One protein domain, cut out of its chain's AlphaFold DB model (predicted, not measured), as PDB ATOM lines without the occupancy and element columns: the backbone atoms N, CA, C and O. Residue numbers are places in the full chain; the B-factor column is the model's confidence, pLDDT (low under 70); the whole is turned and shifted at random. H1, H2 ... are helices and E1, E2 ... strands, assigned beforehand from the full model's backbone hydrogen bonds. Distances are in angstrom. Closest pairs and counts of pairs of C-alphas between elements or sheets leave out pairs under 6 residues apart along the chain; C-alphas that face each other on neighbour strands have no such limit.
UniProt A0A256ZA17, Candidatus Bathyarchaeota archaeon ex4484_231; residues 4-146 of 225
ATOM      1  N   ARG A   4      82.668 -68.583  -2.393       84.00
ATOM      2  CA  ARG A   4      84.069 -68.328  -2.786       84.00
ATOM      3  C   ARG A   4      85.037 -69.406  -2.286       84.00
ATOM      4  O   ARG A   4      85.951 -69.764  -3.008       84.00
ATOM      5  N   MET A   5      84.812 -69.960  -1.092       86.56
ATOM      6  CA  MET A   5      85.617 -71.067  -0.556       86.56
ATOM      7  C   MET A   5      85.392 -72.343  -1.373       86.56
ATOM      8  O   MET A   5      86.351 -73.028  -1.713       86.56
ATOM      9  N   ALA A   6      84.140 -72.623  -1.751       88.31
ATOM     10  CA  ALA A   6      83.819 -73.713  -2.667       88.31
ATOM     11  C   ALA A   6      84.513 -73.519  -4.026       88.31
ATOM     12  O   ALA A   6      85.118 -74.453  -4.537       88.31
ATOM     13  N   ALA A   7      84.502 -72.298  -4.569       87.69
ATOM     14  CA  ALA A   7      85.182 -71.971  -5.820       87.69
ATOM     15  C   ALA A   7      86.710 -72.169  -5.728       87.69
ATOM     16  O   ALA A   7      87.302 -72.756  -6.630       87.69
ATOM     17  N   SER A   8      87.349 -71.747  -4.632       88.31
ATOM     18  CA  SER A   8      88.783 -71.985  -4.394       88.31
ATOM     19  C   SER A   8      89.117 -73.474  -4.255       88.31
ATOM     20  O   SER A   8      90.115 -73.934  -4.807       88.31
ATOM     21  N   LEU A   9      88.270 -74.243  -3.565       91.19
ATOM     22  CA  LEU A   9      88.422 -75.696  -3.448       91.19
ATOM     23  C   LEU A   9      88.221 -76.404  -4.790       91.19
ATOM     24  O   LEU A   9      88.962 -77.335  -5.084       91.19
ATOM     25  N   LEU A  10      87.280 -75.954  -5.623       90.25
ATOM     26  CA  LEU A  10      87.093 -76.464  -6.985       90.25
ATOM     27  C   LEU A  10      88.314 -76.175  -7.867       90.25
ATOM     28  O   LEU A  10      88.750 -77.055  -8.607       90.25
ATOM     29  N   LEU A  11      88.903 -74.980  -7.749       89.38
ATOM     30  CA  LEU A  11      90.144 -74.618  -8.443       89.38
ATOM     31  C   LEU A  11      91.285 -75.579  -8.092       89.38
ATOM     32  O   LEU A  11      91.944 -76.095  -8.990       89.38
ATOM     33  N   LEU A  12      91.489 -75.872  -6.806       90.50
ATOM     34  CA  LEU A  12      92.519 -76.818  -6.362       90.50
ATOM     35  C   LEU A  12      92.170 -78.270  -6.712       90.50
ATOM     36  O   LEU A  12      93.025 -79.014  -7.182       90.50
ATOM     37  N   GLY A  13      90.909 -78.667  -6.542       89.62
ATOM     38  CA  GLY A  13      90.420 -80.002  -6.890       89.62
ATOM     39  C   GLY A  13      90.568 -80.315  -8.378       89.62
ATOM     40  O   GLY A  13      90.783 -81.468  -8.747       89.62
ATOM     41  N   SER A  14      90.553 -79.289  -9.232       90.44
ATOM     42  CA  SER A  14      90.791 -79.452 -10.665       90.44
ATOM     43  C   SER A  14      92.157 -80.048 -11.006       90.44
ATOM     44  O   SER A  14      92.306 -80.614 -12.084       90.44
ATOM     45  N   LEU A  15      93.144 -79.965 -10.104       89.69
ATOM     46  CA  LEU A  15      94.475 -80.532 -10.324       89.69
ATOM     47  C   LEU A  15      94.466 -82.072 -10.374       89.69
ATOM     48  O   LEU A  15      95.402 -82.673 -10.896       89.69
ATOM     49  N   ALA A  16      93.421 -82.710  -9.839       90.44
ATOM     50  CA  ALA A  16      93.260 -84.163  -9.832       90.44
ATOM     51  C   ALA A  16      92.548 -84.709 -11.085       90.44
ATOM     52  O   ALA A  16      92.420 -85.922 -11.242       90.44
ATOM     53  N   VAL A  17      92.067 -83.832 -11.968       91.50
ATOM     54  CA  VAL A  17      91.254 -84.176 -13.143       91.50
ATOM     55  C   VAL A  17      92.037 -83.808 -14.409       91.50
ATOM     56  O   VAL A  17      92.795 -82.835 -14.386       91.50
ATOM     57  N   PRO A  18      91.895 -84.545 -15.527       91.25
ATOM     58  CA  PRO A  18      92.546 -84.159 -16.772       91.25
ATOM     59  C   PRO A  18      92.022 -82.806 -17.272       91.25
ATOM     60  O   PRO A  18      90.819 -82.595 -17.431       91.25
ATOM     61  N   TRP A  19      92.944 -81.889 -17.546       90.12
ATOM     62  CA  TRP A  19      92.669 -80.570 -18.113       90.12
ATOM     63  C   TRP A  19      92.504 -80.614 -19.624       90.12
ATOM     64  O   TRP A  19      91.735 -79.830 -20.174       90.12
ATOM     65  N   THR A  20      93.169 -81.542 -20.304       90.44
ATOM     66  CA  THR A  20      92.929 -81.783 -21.726       90.44
ATOM     67  C   THR A  20      92.658 -83.255 -21.934       90.44
ATOM     68  O   THR A  20      93.401 -84.108 -21.450       90.44
ATOM     69  N   VAL A  21      91.617 -83.555 -22.700       92.44
ATOM     70  CA  VAL A  21      91.386 -84.905 -23.208       92.44
ATOM     71  C   VAL A  21      91.509 -84.846 -24.716       92.44
ATOM     72  O   VAL A  21      90.787 -84.098 -25.376       92.44
ATOM     73  N   THR A  22      92.452 -85.608 -25.255       91.31
ATOM     74  CA  THR A  22      92.656 -85.740 -26.696       91.31
ATOM     75  C   THR A  22      92.444 -87.187 -27.081       91.31
ATOM     76  O   THR A  22      92.989 -88.080 -26.443       91.31
ATOM     77  N   TRP A  23      91.674 -87.434 -28.127       93.44
ATOM     78  CA  TRP A  23      91.543 -88.771 -28.685       93.44
ATOM     79  C   TRP A  23      91.539 -88.704 -30.201       93.44
ATOM     80  O   TRP A  23      91.242 -87.664 -30.798       93.44
ATOM     81  N   GLY A  24      91.885 -89.817 -30.825       91.12
ATOM     82  CA  GLY A  24      91.991 -89.872 -32.265       91.12
ATOM     83  C   GLY A  24      92.299 -91.257 -32.784       91.12
ATOM     84  O   GLY A  24      92.427 -92.219 -32.027       91.12
ATOM     85  N   THR A  25      92.432 -91.331 -34.098       89.62
ATOM     86  CA  THR A  25      92.869 -92.527 -34.800       89.62
ATOM     87  C   THR A  25      94.135 -92.230 -35.584       89.62
ATOM     88  O   THR A  25      94.300 -91.158 -36.173       89.62
ATOM     89  N   ASN A  26      95.035 -93.202 -35.572       86.44
ATOM     90  CA  ASN A  26      96.231 -93.241 -36.390       86.44
ATOM     91  C   ASN A  26      96.081 -94.399 -37.365       86.44
ATOM     92  O   ASN A  26      95.937 -95.550 -36.946       86.44
ATOM     93  N   THR A  27      96.130 -94.094 -38.655       84.75
ATOM     94  CA  THR A  27      96.129 -95.099 -39.716       84.75
ATOM     95  C   THR A  27      97.510 -95.158 -40.339       84.75
ATOM     96  O   THR A  27      98.005 -94.150 -40.852       84.75
ATOM     97  N   VAL A  28      98.124 -96.335 -40.273       85.31
ATOM     98  CA  VAL A  28      99.438 -96.636 -40.839       85.31
ATOM     99  C   VAL A  28      99.236 -97.716 -41.887       85.31
ATOM    100  O   VAL A  28      98.940 -98.866 -41.550       85.31
ATOM    101  N   TRP A  29      99.369 -97.337 -43.159       83.69
ATOM    102  CA  TRP A  29      99.052 -98.203 -44.299       83.69
ATOM    103  C   TRP A  29      97.623 -98.782 -44.194       83.69
ATOM    104  O   TRP A  29      96.663 -98.046 -44.388       83.69
ATOM    105  N   ALA A  30      97.474-100.070 -43.859       81.25
ATOM    106  CA  ALA A  30      96.186-100.759 -43.707       81.25
ATOM    107  C   ALA A  30      95.782-101.023 -42.242       81.25
ATOM    108  O   ALA A  30      94.728-101.602 -41.991       81.25
ATOM    109  N   THR A  31      96.610-100.627 -41.271       83.56
ATOM    110  CA  THR A  31      96.341-100.838 -39.841       83.56
ATOM    111  C   THR A  31      95.847 -99.558 -39.187       83.56
ATOM    112  O   THR A  31      96.443 -98.494 -39.369       83.56
ATOM    113  N   SER A  32      94.764 -99.667 -38.419       86.31
ATOM    114  CA  SER A  32      94.236 -98.568 -37.615       86.31
ATOM    115  C   SER A  32      94.582 -98.790 -36.146       86.31
ATOM    116  O   SER A  32      94.639 -99.912 -35.647       86.31
ATOM    117  N   SER A  33      94.865 -97.700 -35.445       89.25
ATOM    118  CA  SER A  33      94.997 -97.685 -33.991       89.25
ATOM    119  C   SER A  33      94.253 -96.483 -33.442       89.25
ATOM    120  O   SER A  33      94.249 -95.412 -34.050       89.25
ATOM    121  N   SER A  34      93.605 -96.657 -32.298       91.69
ATOM    122  CA  SER A  34      92.945 -95.564 -31.587       91.69
ATOM    123  C   SER A  34      93.824 -95.121 -30.432       91.69
ATOM    124  O   SER A  34      94.391 -95.958 -29.734       91.69
ATOM    125  N   PHE A  35      93.947 -93.819 -30.206       92.00
ATOM    126  CA  PHE A  35      94.709 -93.292 -29.081       92.00
ATOM    127  C   PHE A  35      93.872 -92.337 -28.236       92.00
ATOM    128  O   PHE A  35      93.019 -91.608 -28.745       92.00
ATOM    129  N   TYR A  36      94.164 -92.329 -26.940       92.94
ATOM    130  CA  TYR A  36      93.570 -91.465 -25.932       92.94
ATOM    131  C   TYR A  36      94.693 -90.876 -25.081       92.94
ATOM    132  O   TYR A  36      95.594 -91.586 -24.636       92.94
ATOM    133  N   ILE A  37      94.648 -89.570 -24.865       92.50
ATOM    134  CA  ILE A  37      95.629 -88.809 -24.100       92.50
ATOM    135  C   ILE A  37      94.858 -87.990 -23.072       92.50
ATOM    136  O   ILE A  37      94.040 -87.139 -23.425       92.50
ATOM    137  N   PHE A  38      95.148 -88.245 -21.803       92.94
ATOM    138  CA  PHE A  38      94.602 -87.521 -20.665       92.94
ATOM    139  C   PHE A  38      95.718 -86.676 -20.060       92.94
ATOM    140  O   PHE A  38      96.636 -87.200 -19.430       92.94
ATOM    141  N   GLU A  39      95.667 -85.369 -20.281       91.19
ATOM    142  CA  GLU A  39      96.661 -84.426 -19.776       91.19
ATOM    143  C   GLU A  39      96.227 -83.892 -18.411       91.19
ATOM    144  O   GLU A  39      95.306 -83.081 -18.315       91.19
ATOM    145  N   PHE A  40      96.903 -84.331 -17.353       91.62
ATOM    146  CA  PHE A  40      96.787 -83.766 -16.008       91.62
ATOM    147  C   PHE A  40      97.784 -82.611 -15.843       91.62
ATOM    148  O   PHE A  40      98.740 -82.513 -16.606       91.62
ATOM    149  N   PRO A  41      97.651 -81.740 -14.838       89.06
ATOM    150  CA  PRO A  41      98.506 -80.555 -14.731       89.06
ATOM    151  C   PRO A  41     100.020 -80.842 -14.703       89.06
ATOM    152  O   PRO A  41     100.814 -80.042 -15.195       89.06
ATOM    153  N   PHE A  42     100.431 -81.986 -14.150       90.06
ATOM    154  CA  PHE A  42     101.846 -82.353 -13.986       90.06
ATOM    155  C   PHE A  42     102.298 -83.546 -14.833       90.06
ATOM    156  O   PHE A  42     103.496 -83.765 -14.992       90.06
ATOM    157  N   ILE A  43     101.365 -84.341 -15.355       91.25
ATOM    158  CA  ILE A  43     101.669 -85.604 -16.027       91.25
ATOM    159  C   ILE A  43     100.587 -85.925 -17.057       91.25
ATOM    160  O   ILE A  43      99.447 -85.494 -16.911       91.25
ATOM    161  N   ALA A  44     100.913 -86.695 -18.086       91.88
ATOM    162  CA  ALA A  44      99.936 -87.193 -19.043       91.88
ATOM    163  C   ALA A  44      99.830 -88.716 -18.967       91.88
ATOM    164  O   ALA A  44     100.830 -89.415 -18.780       91.88
ATOM    165  N   TYR A  45      98.618 -89.229 -19.153       93.50
ATOM    166  CA  TYR A  45      98.352 -90.649 -19.326       93.50
ATOM    167  C   TYR A  45      97.990 -90.924 -20.782       93.50
ATOM    168  O   TYR A  45      97.086 -90.286 -21.326       93.50
ATOM    169  N   TYR A  46      98.698 -91.855 -21.416       92.44
ATOM    170  CA  TYR A  46      98.439 -92.271 -22.791       92.44
ATOM    171  C   TYR A  46      97.854 -93.679 -22.812       92.44
ATOM    172  O   TYR A  46      98.264 -94.546 -22.041       92.44
ATOM    173  N   VAL A  47      96.924 -93.907 -23.730       93.25
ATOM    174  CA  VAL A  47      96.375 -95.221 -24.060       93.25
ATOM    175  C   VAL A  47      96.356 -95.335 -25.573       93.25
ATOM    176  O   VAL A  47      95.818 -94.467 -26.251       93.25
ATOM    177  N   ILE A  48      96.943 -96.396 -26.105       90.56
ATOM    178  CA  ILE A  48      96.952 -96.721 -27.526       90.56
ATOM    179  C   ILE A  48      96.373 -98.122 -27.664       90.56
ATOM    180  O   ILE A  48      96.853 -99.072 -27.046       90.56
ATOM    181  N   VAL A  49      95.319 -98.238 -28.455       91.81
ATOM    182  CA  VAL A  49      94.607 -99.478 -28.739       91.81
ATOM    183  C   VAL A  49      94.933 -99.870 -30.172       91.81
ATOM    184  O   VAL A  49      94.609 -99.133 -31.106       91.81
ATOM    185  N   TYR A  50      95.597-101.010 -30.335       88.25
ATOM    186  CA  TYR A  50      95.907-101.590 -31.637       88.25
ATOM    187  C   TYR A  50      94.885-102.678 -31.954       88.25
ATOM    188  O   TYR A  50      94.681-103.567 -31.128       88.25
ATOM    189  N   ASP A  51      94.313-102.663 -33.160       81.81
ATOM    190  CA  ASP A  51      93.261-103.610 -33.569       81.81
ATOM    191  C   ASP A  51      93.666-105.093 -33.417       81.81
ATOM    192  O   ASP A  51      92.811-105.954 -33.233       81.81
ATOM    193  N   LEU A  52      94.970-105.400 -33.465       77.38
ATOM    194  CA  LEU A  52      95.504-106.770 -33.463       77.38
ATOM    195  C   LEU A  52      96.511-107.073 -32.338       77.38
ATOM    196  O   LEU A  52      96.855-108.232 -32.130       77.38
ATOM    197  N   GLN A  53      97.021-106.058 -31.634       74.31
ATOM    198  CA  GLN A  53      98.153-106.193 -30.693       74.31
ATOM    199  C   GLN A  53      97.808-105.784 -29.251       74.31
ATOM    200  O   GLN A  53      98.689-105.711 -28.397       74.31
ATOM    201  N   GLY A  54      96.523-105.552 -28.960       82.94
ATOM    202  CA  GLY A  54      96.051-105.198 -27.623       82.94
ATOM    203  C   GLY A  54      96.269-103.724 -27.271       82.94
ATOM    204  O   GLY A  54      96.384-102.860 -28.142       82.94
ATOM    205  N   THR A  55      96.275-103.420 -25.974       90.06
ATOM    206  CA  THR A  55      96.320-102.048 -25.451       90.06
ATOM    207  C   THR A  55      97.664-101.743 -24.803       90.06
ATOM    208  O   THR A  55      98.076-102.445 -23.880       90.06
ATOM    209  N   ASN A  56      98.317-100.663 -25.227       91.50
ATOM    210  CA  ASN A  56      99.497-100.116 -24.568       91.50
ATOM    211  C   ASN A  56      99.116 -98.823 -23.846       91.50
ATOM    212  O   ASN A  56      98.564 -97.909 -24.457       91.50
ATOM    213  N   SER A  57      99.417 -98.727 -22.557       93.56
ATOM    214  CA  SER A  57      99.140 -97.530 -21.775       93.56
ATOM    215  C   SER A  57     100.255 -97.218 -20.796       93.56
ATOM    216  O   SER A  57     100.940 -98.117 -20.309       93.56
ATOM    217  N   GLY A  58     100.414 -95.944 -20.460       92.50
ATOM    218  CA  GLY A  58     101.383 -95.542 -19.454       92.50
ATOM    219  C   GLY A  58     101.342 -94.060 -19.129       92.50
ATOM    220  O   GLY A  58     100.586 -93.279 -19.705       92.50
ATOM    221  N   TRP A  59     102.194 -93.676 -18.189       93.56
ATOM    222  CA  TRP A  59     102.353 -92.297 -17.751       93.56
ATOM    223  C   TRP A  59     103.591 -91.671 -18.401       93.56
ATOM    224  O   TRP A  59     104.646 -92.305 -18.486       93.56
ATOM    225  N   LYS A  60     103.478 -90.420 -18.852       90.62
ATOM    226  CA  LYS A  60     104.598 -89.614 -19.360       90.62
ATOM    227  C   LYS A  60     104.616 -88.251 -18.693       90.62
ATOM    228  O   LYS A  60     103.592 -87.582 -18.583       90.62
ATOM    229  N   LEU A  61     105.812 -87.830 -18.306       89.25
ATOM    230  CA  LEU A  61     106.088 -86.456 -17.913       89.25
ATOM    231  C   LEU A  61     106.091 -85.553 -19.149       89.25
ATOM    232  O   LEU A  61     106.459 -85.982 -20.246       89.25
ATOM    233  N   TYR A  62     105.698 -84.295 -18.968       84.00
ATOM    234  CA  TYR A  62     105.814 -83.299 -20.024       84.00
ATOM    235  C   TYR A  62     107.275 -82.991 -20.310       84.00
ATOM    236  O   TYR A  62     108.072 -82.796 -19.393       84.00
ATOM    237  N   GLN A  63     107.595 -82.890 -21.595       79.62
ATOM    238  CA  GLN A  63     108.898 -82.424 -22.053       79.62
ATOM    239  C   GLN A  63     108.973 -80.886 -22.079       79.62
ATOM    240  O   GLN A  63     110.054 -80.314 -21.987       79.62
ATOM    241  N   SER A  64     107.828 -80.196 -22.167       74.62
ATOM    242  CA  SER A  64     107.763 -78.736 -22.252       74.62
ATOM    243  C   SER A  64     107.752 -78.061 -20.872       74.62
ATOM    244  O   SER A  64     106.793 -78.166 -20.108       74.62
ATOM    245  N   ALA A  65     108.802 -77.283 -20.579       77.44
ATOM    246  CA  ALA A  65     108.918 -76.476 -19.356       77.44
ATOM    247  C   ALA A  65     107.732 -75.507 -19.100       77.44
ATOM    248  O   ALA A  65     107.307 -75.383 -17.948       77.44
ATOM    249  N   PRO A  66     107.122 -74.865 -20.122       83.25
ATOM    250  CA  PRO A  66     106.000 -73.948 -19.912       83.25
ATOM    251  C   PRO A  66     104.731 -74.577 -19.316       83.25
ATOM    252  O   PRO A  66     103.985 -73.879 -18.630       83.25
ATOM    253  N   LYS A  67     104.483 -75.882 -19.525       85.75
ATOM    254  CA  LYS A  67     103.327 -76.565 -18.915       85.75
ATOM    255  C   LYS A  67     103.461 -76.610 -17.396       85.75
ATOM    256  O   LYS A  67     102.514 -76.273 -16.695       85.75
ATOM    257  N   TYR A  68     104.653 -76.928 -16.888       89.00
ATOM    258  CA  TYR A  68     104.908 -76.915 -15.447       89.00
ATOM    259  C   TYR A  68     104.784 -75.509 -14.866       89.00
ATOM    260  O   TYR A  68     104.191 -75.350 -13.805       89.00
ATOM    261  N   PHE A  69     105.274 -74.491 -15.577       90.50
ATOM    262  CA  PHE A  69     105.130 -73.097 -15.155       90.50
ATOM    263  C   PHE A  69     103.661 -72.647 -15.087       90.50
ATOM    264  O   PHE A  69     103.235 -72.034 -14.110       90.50
ATOM    265  N   GLY A  70     102.858 -72.996 -16.095       90.06
ATOM    266  CA  GLY A  70     101.421 -72.726 -16.072       90.06
ATOM    267  C   GLY A  70     100.730 -73.400 -14.885       90.06
ATOM    268  O   GLY A  70      99.951 -72.779 -14.161       90.06
ATOM    269  N   THR A  71     101.079 -74.657 -14.623       90.06
ATOM    270  CA  THR A  71     100.517 -75.433 -13.519       90.06
ATOM    271  C   THR A  71     100.917 -74.896 -12.143       90.06
ATOM    272  O   THR A  71     100.075 -74.841 -11.244       90.06
ATOM    273  N   THR A  72     102.167 -74.464 -11.951       92.44
ATOM    274  CA  THR A  72     102.594 -73.869 -10.675       92.44
ATOM    275  C   THR A  72     101.865 -72.559 -10.397       92.44
ATOM    276  O   THR A  72     101.479 -72.326  -9.253       92.44
ATOM    277  N   LEU A  73     101.591 -71.746 -11.424       93.19
ATOM    278  CA  LEU A  73     100.767 -70.541 -11.290       93.19
ATOM    279  C   LEU A  73      99.333 -70.856 -10.853       93.19
ATOM    280  O   LEU A  73      98.816 -70.181  -9.967       93.19
ATOM    281  N   VAL A  74      98.703 -71.894 -11.412       92.44
ATOM    282  CA  VAL A  74      97.352 -72.318 -10.994       92.44
ATOM    283  C   VAL A  74      97.354 -72.851  -9.563       92.44
ATOM    284  O   VAL A  74      96.474 -72.503  -8.777       92.44
ATOM    285  N   LEU A  75      98.348 -73.660  -9.192       93.75
ATOM    286  CA  LEU A  75      98.453 -74.217  -7.843       93.75
ATOM    287  C   LEU A  75      98.668 -73.114  -6.798       93.75
ATOM    288  O   LEU A  75      97.931 -73.042  -5.814       93.75
ATOM    289  N   LEU A  76      99.633 -72.218  -7.030       95.06
ATOM    290  CA  LEU A  76      99.888 -71.079  -6.146       95.06
ATOM    291  C   LEU A  76      98.685 -70.131  -6.107       95.06
ATOM    292  O   LEU A  76      98.281 -69.703  -5.027       95.06
ATOM    293  N   GLY A  77      98.069 -69.858  -7.257       92.75
ATOM    294  CA  GLY A  77      96.867 -69.038  -7.366       92.75
ATOM    295  C   GLY A  77      95.684 -69.600  -6.582       92.75
ATOM    296  O   GLY A  77      95.027 -68.858  -5.849       92.75
ATOM    297  N   GLY A  78      95.457 -70.912  -6.657       91.94
ATOM    298  CA  GLY A  78      94.437 -71.614  -5.881       91.94
ATOM    299  C   GLY A  78      94.686 -71.541  -4.371       91.94
ATOM    300  O   GLY A  78      93.753 -71.266  -3.614       91.94
ATOM    301  N   ILE A  79      95.940 -71.706  -3.929       93.69
ATOM    302  CA  ILE A  79      96.325 -71.574  -2.512       93.69
ATOM    303  C   ILE A  79      96.108 -70.136  -2.026       93.69
ATOM    304  O   ILE A  79      95.481 -69.930  -0.986       93.69
ATOM    305  N   ILE A  80      96.575 -69.136  -2.781       93.19
ATOM    306  CA  ILE A  80      96.395 -67.712  -2.454       93.19
ATOM    307  C   ILE A  80      94.905 -67.370  -2.374       93.19
ATOM    308  O   ILE A  80      94.476 -66.706  -1.427       93.19
ATOM    309  N   ALA A  81      94.105 -67.859  -3.325       91.19
ATOM    310  CA  ALA A  81      92.666 -67.652  -3.313       91.19
ATOM    311  C   ALA A  81      92.021 -68.286  -2.075       91.19
ATOM    312  O   ALA A  81      91.233 -67.626  -1.398       91.19
ATOM    313  N   LEU A  82      92.392 -69.522  -1.729       91.38
ATOM    314  CA  LEU A  82      91.873 -70.208  -0.548       91.38
ATOM    315  C   LEU A  82      92.227 -69.454   0.744       91.38
ATOM    316  O   LEU A  82      91.332 -69.168   1.542       91.38
ATOM    317  N   LEU A  83      93.488 -69.047   0.917       91.19
ATOM    318  CA  LEU A  83      93.930 -68.240   2.061       91.19
ATOM    319  C   LEU A  83      93.172 -66.906   2.142       91.19
ATOM    320  O   LEU A  83      92.715 -66.516   3.220       91.19
ATOM    321  N   GLY A  84      92.964 -66.246   0.999       87.00
ATOM    322  CA  GLY A  84      92.156 -65.031   0.901       87.00
ATOM    323  C   GLY A  84      90.705 -65.239   1.344       87.00
ATOM    324  O   GLY A  84      90.124 -64.348   1.957       87.00
ATOM    325  N   THR A  85      90.120 -66.422   1.119       86.25
ATOM    326  CA  THR A  85      88.764 -66.736   1.614       86.25
ATOM    327  C   THR A  85      88.699 -67.018   3.113       86.25
ATOM    328  O   THR A  85      87.633 -66.846   3.707       86.25
ATOM    329  N   MET A  86      89.807 -67.433   3.734       85.94
ATOM    330  CA  MET A  86      89.873 -67.666   5.182       85.94
ATOM    331  C   MET A  86      89.988 -66.358   5.974       85.94
ATOM    332  O   MET A  86      89.549 -66.294   7.123       85.94
ATOM    333  N   LYS A  87      90.545 -65.298   5.375       84.75
ATOM    334  CA  LYS A  87      90.747 -64.003   6.035       84.75
ATOM    335  C   LYS A  87      89.701 -62.986   5.563       84.75
ATOM    336  O   LYS A  87      89.754 -62.514   4.433       84.75
ATOM    337  N   LYS A  88      88.778 -62.606   6.459       70.44
ATOM    338  CA  LYS A  88      87.572 -61.787   6.179       70.44
ATOM    339  C   LYS A  88      87.836 -60.441   5.461       70.44
ATOM    340  O   LYS A  88      86.922 -59.912   4.846       70.44
ATOM    341  N   ASP A  89      89.064 -59.922   5.494       73.75
ATOM    342  CA  ASP A  89      89.433 -58.600   4.955       73.75
ATOM    343  C   ASP A  89      90.307 -58.651   3.676       73.75
ATOM    344  O   ASP A  89      90.710 -57.624   3.135       73.75
ATOM    345  N   GLN A  90      90.626 -59.844   3.154       80.00
ATOM    346  CA  GLN A  90      91.563 -60.020   2.030       80.00
ATOM    347  C   GLN A  90      90.885 -60.421   0.712       80.00
ATOM    348  O   GLN A  90      91.350 -61.300  -0.012       80.00
ATOM    349  N   ASN A  91      89.825 -59.702   0.335       79.62
ATOM    350  CA  ASN A  91      89.165 -59.903  -0.963       79.62
ATOM    351  C   ASN A  91      90.124 -59.728  -2.155       79.62
ATOM    352  O   ASN A  91      90.005 -60.454  -3.138       79.62
ATOM    353  N   SER A  92      91.114 -58.834  -2.034       84.81
ATOM    354  CA  SER A  92      92.126 -58.628  -3.074       84.81
ATOM    355  C   SER A  92      92.976 -59.881  -3.325       84.81
ATOM    356  O   SER A  92      93.267 -60.182  -4.477       84.81
ATOM    357  N   LEU A  93      93.318 -60.671  -2.295       87.25
ATOM    358  CA  LEU A  93      94.079 -61.915  -2.499       87.25
ATOM    359  C   LEU A  93      93.290 -62.935  -3.323       87.25
ATOM    360  O   LEU A  93      93.871 -63.626  -4.154       87.25
ATOM    361  N   VAL A  94      91.973 -63.012  -3.122       86.88
ATOM    362  CA  VAL A  94      91.111 -63.926  -3.885       86.88
ATOM    363  C   VAL A  94      91.130 -63.579  -5.373       86.88
ATOM    364  O   VAL A  94      91.226 -64.470  -6.215       86.88
ATOM    365  N   GLU A  95      91.089 -62.287  -5.697       87.69
ATOM    366  CA  GLU A  95      91.153 -61.793  -7.075       87.69
ATOM    367  C   GLU A  95      92.526 -62.049  -7.709       87.69
ATOM    368  O   GLU A  95      92.596 -62.571  -8.820       87.69
ATOM    369  N   TRP A  96      93.623 -61.782  -6.990       89.38
ATOM    370  CA  TRP A  96      94.979 -62.087  -7.465       89.38
ATOM    371  C   TRP A  96      95.204 -63.588  -7.689       89.38
ATOM    372  O   TRP A  96      95.797 -63.984  -8.696       89.38
ATOM    373  N   GLY A  97      94.680 -64.435  -6.798       89.88
ATOM    374  CA  GLY A  97      94.716 -65.888  -6.956       89.88
ATOM    375  C   GLY A  97      93.971 -66.358  -8.211       89.88
ATOM    376  O   GLY A  97      94.504 -67.144  -8.997       89.88
ATOM    377  N   GLY A  98      92.788 -65.791  -8.467       89.00
ATOM    378  CA  GLY A  98      92.021 -66.030  -9.691       89.00
ATOM    379  C   GLY A  98      92.746 -65.606 -10.967       89.00
ATOM    380  O   GLY A  98      92.834 -66.379 -11.921       89.00
ATOM    381  N   THR A  99      93.301 -64.394 -10.978       90.56
ATOM    382  CA  THR A  99      94.028 -63.847 -12.133       90.56
ATOM    383  C   THR A  99      95.287 -64.656 -12.442       90.56
ATOM    384  O   THR A  99      95.523 -64.996 -13.599       90.56
ATOM    385  N   SER A 100      96.069 -65.036 -11.424       92.25
ATOM    386  CA  SER A 100      97.252 -65.885 -11.634       92.25
ATOM    387  C   SER A 100      96.888 -67.267 -12.191       92.25
ATOM    388  O   SER A 100      97.578 -67.763 -13.079       92.25
ATOM    389  N   SER A 101      95.756 -67.842 -11.766       91.31
ATOM    390  CA  SER A 101      95.252 -69.114 -12.299       91.31
ATOM    391  C   SER A 101      94.836 -69.000 -13.769       91.31
ATOM    392  O   SER A 101      95.102 -69.904 -14.561       91.31
ATOM    393  N   LEU A 102      94.235 -67.871 -14.166       90.50
ATOM    394  CA  LEU A 102      93.903 -67.599 -15.567       90.50
ATOM    395  C   LEU A 102      95.170 -67.533 -16.434       90.50
ATOM    396  O   LEU A 102      95.237 -68.177 -17.480       90.50
ATOM    397  N   ILE A 103      96.190 -66.803 -15.972       90.56
ATOM    398  CA  ILE A 103      97.491 -66.704 -16.653       90.56
ATOM    399  C   ILE A 103      98.130 -68.092 -16.764       90.56
ATOM    400  O   ILE A 103      98.580 -68.477 -17.843       90.56
ATOM    401  N   GLY A 104      98.112 -68.872 -15.682       88.00
ATOM    402  CA  GLY A 104      98.654 -70.227 -15.668       88.00
ATOM    403  C   GLY A 104      98.014 -71.143 -16.715       88.00
ATOM    404  O   GLY A 104      98.722 -71.862 -17.420       88.00
ATOM    405  N   LEU A 105      96.695 -71.056 -16.905       86.50
ATOM    406  CA  LEU A 105      95.992 -71.839 -17.928       86.50
ATOM    407  C   LEU A 105      96.254 -71.373 -19.359       86.50
ATOM    408  O   LEU A 105      96.299 -72.211 -20.258       86.50
ATOM    409  N   ILE A 106      96.481 -70.076 -19.581       86.88
ATOM    410  CA  ILE A 106      96.915 -69.569 -20.891       86.88
ATOM    411  C   ILE A 106      98.272 -70.174 -21.253       86.88
ATOM    412  O   ILE A 106      98.434 -70.689 -22.357       86.88
ATOM    413  N   PHE A 107      99.223 -70.184 -20.315       85.19
ATOM    414  CA  PHE A 107     100.509 -70.847 -20.528       85.19
ATOM    415  C   PHE A 107     100.329 -72.350 -20.752       85.19
ATOM    416  O   PHE A 107     100.871 -72.883 -21.714       85.19
ATOM    417  N   PHE A 108      99.527 -73.037 -19.940       83.81
ATOM    418  CA  PHE A 108      99.303 -74.475 -20.102       83.81
ATOM    419  C   PHE A 108      98.693 -74.829 -21.470       83.81
ATOM    420  O   PHE A 108      99.212 -75.696 -22.172       83.81
ATOM    421  N   SER A 109      97.626 -74.133 -21.879       81.69
ATOM    422  CA  SER A 109      96.923 -74.397 -23.142       81.69
ATOM    423  C   SER A 109      97.688 -73.897 -24.368       81.69
ATOM    424  O   SER A 109      97.624 -74.523 -25.428       81.69
ATOM    425  N   GLY A 110      98.380 -72.762 -24.248       78.31
ATOM    426  CA  GLY A 110      99.135 -72.138 -25.335       78.31
ATOM    427  C   GLY A 110     100.456 -72.843 -25.639       78.31
ATOM    428  O   GLY A 110     100.961 -72.758 -26.756       78.31
ATOM    429  N   SER A 111     101.006 -73.589 -24.679       70.50
ATOM    430  CA  SER A 111     102.305 -74.253 -24.820       70.50
ATOM    431  C   SER A 111     102.183 -75.655 -25.409       70.50
ATOM    432  O   SER A 111     102.310 -76.662 -24.703       70.50
ATOM    433  N   ARG A 112     101.980 -75.746 -26.724       67.50
ATOM    434  CA  ARG A 112     102.154 -77.012 -27.447       67.50
ATOM    435  C   ARG A 112     103.561 -77.066 -28.039       67.50
ATOM    436  O   ARG A 112     103.864 -76.338 -28.973       67.50
ATOM    437  N   PHE A 113     104.417 -77.922 -27.482       59.44
ATOM    438  CA  PHE A 113     105.699 -78.279 -28.088       59.44
ATOM    439  C   PHE A 113     105.653 -79.762 -28.440       59.44
ATOM    440  O   PHE A 113     105.605 -80.608 -27.546       59.44
ATOM    441  N   THR A 114     105.598 -80.069 -29.732       60.59
ATOM    442  CA  THR A 114     105.631 -81.440 -30.249       60.59
ATOM    443  C   THR A 114     106.520 -81.466 -31.482       60.59
ATOM    444  O   THR A 114     106.186 -80.839 -32.486       60.59
ATOM    445  N   GLU A 115     107.631 -82.195 -31.423       55.78
ATOM    446  CA  GLU A 115     108.374 -82.578 -32.623       55.78
ATOM    447  C   GLU A 115     107.639 -83.755 -33.265       55.78
ATOM    448  O   GLU A 115     107.554 -84.836 -32.682       55.78
ATOM    449  N   VAL A 116     107.040 -83.533 -34.436       59.25
ATOM    450  CA  VAL A 116     106.288 -84.568 -35.153       59.25
ATOM    451  C   VAL A 116     106.994 -84.862 -36.470       59.25
ATOM    452  O   VAL A 116     106.898 -84.095 -37.424       59.25
ATOM    453  N   VAL A 117     107.702 -85.990 -36.523       61.34
ATOM    454  CA  VAL A 117     108.231 -86.551 -37.771       61.34
ATOM    455  C   VAL A 117     107.186 -87.526 -38.308       61.34
ATOM    456  O   VAL A 117     107.047 -88.636 -37.798       61.34
ATOM    457  N   ILE A 118     106.401 -87.090 -39.294       67.88
ATOM    458  CA  ILE A 118     105.339 -87.905 -39.901       67.88
ATOM    459  C   ILE A 118     105.926 -88.649 -41.109       67.88
ATOM    460  O   ILE A 118     106.282 -87.998 -42.093       67.88
ATOM    461  N   PRO A 119     106.038 -89.991 -41.085       72.44
ATOM    462  CA  PRO A 119     106.369 -90.749 -42.287       72.44
ATOM    463  C   PRO A 119     105.205 -90.679 -43.290       72.44
ATOM    464  O   PRO A 119     104.046 -90.634 -42.883       72.44
ATOM    465  N   CYS A 120     105.494 -90.729 -44.597       73.94
ATOM    466  CA  CYS A 120     104.517 -90.527 -45.686       73.94
ATOM    467  C   CYS A 120     103.275 -91.449 -45.673       73.94
ATOM    468  O   CYS A 120     102.363 -91.236 -46.465       73.94
ATOM    469  N   SER A 121     103.217 -92.464 -44.807       75.31
ATOM    470  CA  SER A 121     102.106 -93.415 -44.673       75.31
ATOM    471  C   SER A 121     101.299 -93.298 -43.369       75.31
ATOM    472  O   SER A 121     100.418 -94.130 -43.142       75.31
ATOM    473  N   LEU A 122     101.581 -92.304 -42.513       79.81
ATOM    474  CA  LEU A 122     100.841 -92.049 -41.271       79.81
ATOM    475  C   LEU A 122      99.822 -90.916 -41.478       79.81
ATOM    476  O   LEU A 122     100.197 -89.761 -41.675       79.81
ATOM    477  N   VAL A 123      98.530 -91.235 -41.368       79.19
ATOM    478  CA  VAL A 123      97.450 -90.236 -41.296       79.19
ATOM    479  C   VAL A 123      96.877 -90.238 -39.881       79.19
ATOM    480  O   VAL A 123      96.476 -91.281 -39.369       79.19
ATOM    481  N   GLN A 124      96.832 -89.062 -39.255       82.69
ATOM    482  CA  GLN A 124      96.385 -88.879 -37.875       82.69
ATOM    483  C   GLN A 124      95.190 -87.922 -37.828       82.69
ATOM    484  O   GLN A 124      95.273 -86.781 -38.286       82.69
ATOM    485  N   ARG A 125      94.070 -88.378 -37.255       84.56
ATOM    486  CA  ARG A 125      92.860 -87.569 -37.030       84.56
ATOM    487  C   ARG A 125      92.566 -87.523 -35.543       84.56
ATOM    488  O   ARG A 125      92.460 -88.573 -34.923       84.56
ATOM    489  N   TYR A 126      92.427 -86.331 -34.972       87.19
ATOM    490  CA  TYR A 126      92.209 -86.186 -33.535       87.19
ATOM    491  C   TYR A 126      91.360 -84.976 -33.173       87.19
ATOM    492  O   TYR A 126      91.283 -83.998 -33.917       87.19
ATOM    493  N   MET A 127      90.744 -85.062 -32.001       87.56
ATOM    494  CA  MET A 127      89.972 -84.010 -31.354       87.56
ATOM    495  C   MET A 127      90.570 -83.774 -29.969       87.56
ATOM    496  O   MET A 127      90.846 -84.736 -29.253       87.56
ATOM    497  N   SER A 128      90.762 -82.512 -29.577       87.88
ATOM    498  CA  SER A 128      91.211 -82.151 -28.226       87.88
ATOM    499  C   SER A 128      90.184 -81.256 -27.542       87.88
ATOM    500  O   SER A 128      89.879 -80.186 -28.067       87.88
ATOM    501  N   ILE A 129      89.704 -81.659 -26.365       89.44
ATOM    502  CA  ILE A 129      88.804 -80.863 -25.524       89.44
ATOM    503  C   ILE A 129      89.586 -80.300 -24.325       89.44
ATOM    504  O   ILE A 129      90.077 -81.083 -23.505       89.44
ATOM    505  N   PRO A 130      89.682 -78.963 -24.177       86.81
ATOM    506  CA  PRO A 130      90.365 -78.317 -23.059       86.81
ATOM    507  C   PRO A 130      89.422 -78.125 -21.858       86.81
ATOM    508  O   PRO A 130      88.959 -77.022 -21.570       86.81
ATOM    509  N   ILE A 131      89.136 -79.211 -21.137       87.25
ATOM    510  CA  ILE A 131      88.285 -79.218 -19.930       87.25
ATOM    511  C   ILE A 131      88.803 -78.228 -18.861       87.25
ATOM    512  O   ILE A 131      88.025 -77.559 -18.180       87.25
ATOM    513  N   GLY A 132      90.125 -78.073 -18.772       81.06
ATOM    514  CA  GLY A 132      90.844 -77.175 -17.867       81.06
ATOM    515  C   GLY A 132      90.394 -75.714 -17.950       81.06
ATOM    516  O   GLY A 132      90.356 -75.010 -16.941       81.06
ATOM    517  N   MET A 133      89.993 -75.251 -19.140       80.19
ATOM    518  CA  MET A 133      89.606 -73.853 -19.365       80.19
ATOM    519  C   MET A 133      88.279 -73.479 -18.694       80.19
ATOM    520  O   MET A 133      88.048 -72.303 -18.404       80.19
ATOM    521  N   PHE A 134      87.422 -74.454 -18.386       83.75
ATOM    522  CA  PHE A 134      86.152 -74.191 -17.709       83.75
ATOM    523  C   PHE A 134      86.331 -73.903 -16.208       83.75
ATOM    524  O   PHE A 134      85.459 -73.287 -15.593       83.75
ATOM    525  N   ILE A 135      87.464 -74.274 -15.601       85.19
ATOM    526  CA  ILE A 135      87.686 -74.095 -14.157       85.19
ATOM    527  C   ILE A 135      87.817 -72.610 -13.757       85.19
ATOM    528  O   ILE A 135      87.065 -72.174 -12.886       85.19
ATOM    529  N   PRO A 136      88.656 -71.765 -14.388       79.12
ATOM    530  CA  PRO A 136      88.667 -70.332 -14.079       79.12
ATOM    531  C   PRO A 136      87.368 -69.629 -14.439       79.12
ATOM    532  O   PRO A 136      86.986 -68.682 -13.757       79.12
ATOM    533  N   ALA A 137      86.692 -70.075 -15.502       84.00
ATOM    534  CA  ALA A 137      85.418 -69.498 -15.908       84.00
ATOM    535  C   ALA A 137      84.364 -69.721 -14.819       84.00
ATOM    536  O   ALA A 137      83.747 -68.768 -14.352       84.00
ATOM    537  N   THR A 138      84.220 -70.962 -14.345       84.81
ATOM    538  CA  THR A 138      83.310 -71.292 -13.238       84.81
ATOM    539  C   THR A 138      83.710 -70.585 -11.942       84.81
ATOM    540  O   THR A 138      82.841 -70.054 -11.254       84.81
ATOM    541  N   PHE A 139      85.009 -70.476 -11.638       86.94
ATOM    542  CA  PHE A 139      85.505 -69.703 -10.497       86.94
ATOM    543  C   PHE A 139      85.087 -68.225 -10.557       86.94
ATOM    544  O   PHE A 139      84.525 -67.705  -9.590       86.94
ATOM    545  N   TRP A 140      85.313 -67.547 -11.688       85.44
ATOM    546  CA  TRP A 140      84.944 -66.139 -11.858       85.44
ATOM    547  C   TRP A 140      83.430 -65.934 -11.871       85.44
ATOM    548  O   TRP A 140      82.948 -64.996 -11.237       85.44
ATOM    549  N   ILE A 141      82.667 -66.834 -12.499       86.69
ATOM    550  CA  ILE A 141      81.197 -66.822 -12.457       86.69
ATOM    551  C   ILE A 141      80.710 -66.902 -11.005       86.69
ATOM    552  O   ILE A 141      79.888 -66.086 -10.591       86.69
ATOM    553  N   LEU A 142      81.250 -67.825 -10.203       85.31
ATOM    554  CA  LEU A 142      80.877 -67.967  -8.792       85.31
ATOM    555  C   LEU A 142      81.235 -66.726  -7.963       85.31
ATOM    556  O   LEU A 142      80.465 -66.341  -7.082       85.31
ATOM    557  N   ILE A 143      82.369 -66.078  -8.243       82.94
ATOM    558  CA  ILE A 143      82.751 -64.825  -7.575       82.94
ATOM    559  C   ILE A 143      81.809 -63.678  -7.947       82.94
ATOM    560  O   ILE A 143      81.407 -62.924  -7.062       82.94
ATOM    561  N   LEU A 144      81.456 -63.550  -9.228       81.69
ATOM    562  CA  LEU A 144      80.590 -62.478  -9.722       81.69
ATOM    563  C   LEU A 144      79.139 -62.643  -9.256       81.69
ATOM    564  O   LEU A 144      78.497 -61.651  -8.921       81.69
ATOM    565  N   HIS A 145      78.631 -63.877  -9.191       82.19
ATOM    566  CA  HIS A 145      77.274 -64.158  -8.709       82.19
ATOM    567  C   HIS A 145      77.138 -64.102  -7.187       82.19
ATOM    568  O   HIS A 145      76.057 -63.810  -6.675       82.19
ATOM    569  N   HIS A 146      78.222 -64.351  -6.452       76.12
ATOM    570  CA  HIS A 146      78.243 -64.252  -4.997       76.12
ATOM    571  C   HIS A 146      79.283 -63.229  -4.539       76.12
ATOM    572  O   HIS A 146      80.265 -63.602  -3.877       76.12
TER     573      HIS A 146
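Overview. This is residues 4 to 146 of the 225 residues of a protein of Candidatus Bathyarchaeota archaeon ex4484_231 (UniProt A0A256ZA17). A twisted sheet of five strands makes one end of a long rod, and an up-and-down bundle of four helices, H1 to H4, makes the other. The 143 printed residues run H1 E1 E2 E3 E4 H2 H3 E5 H4, a mixed class; the sheet, E4 E3 E2 E1 E5, is antiparallel. The whole is loose, with a radius of gyration of the C-alphas of 18.5 A and spans of 64 by 23 by 23 A.

Arrangement. E1, residues 20 to 28, E2, 31 to 39, E3, 43 to 50, and E4, 54 to 61, form a meander, each strand the antiparallel neighbour of the one before. E5, residues 122 to 129, is E1's other neighbour. Within hydrogen-bond range are N 46 and O 58 of E3 and E4, 2.9 A, N 36 and O 47 of E2 and E3, 2.8 A, N 24 and O 35 of E1 and E2, 3.0 A, and N 25 and O 125 of E1 and E5, 2.9 A. H4, residues 131 to 145, only grazes the sheet with residues 131 to 133. H2, residues 65 to 86, and H3, 91 to 110, are a helical hairpin at a shallow tilt of 18 degrees; their closest C-alphas, of Gly 70 and Gly 104, are 3.8 A apart. H1, residues 4 to 16, touches H2, closest C-alphas Ser 8 and Leu 82, 5.2 A, and H4, Ala 7 and Phe 139, 5.2 A. H3 touches H4 with residues 98 to 105 alone. Every O i to N i+4 pair is within hydrogen-bond range in H2 and H3, 7 of 9 in H1 and 8 of 11 in H4.

Along the chain. H1 begins at C-alpha 4, (84.069, -68.328, -2.786), and H4 ends at C-alpha 145, (77.274, -64.158, -8.709). H2 is 32.3 A long, H3 29.0 A, E2 25.9 A.

Size, cuts and confidence. The farthest C-alphas, of Ala 30 and Asp 89, are 64.7 A apart. The printed part has no cut. The link from H3 to E5 is long; its residues 112 to 118 are under 70 in pLDDT.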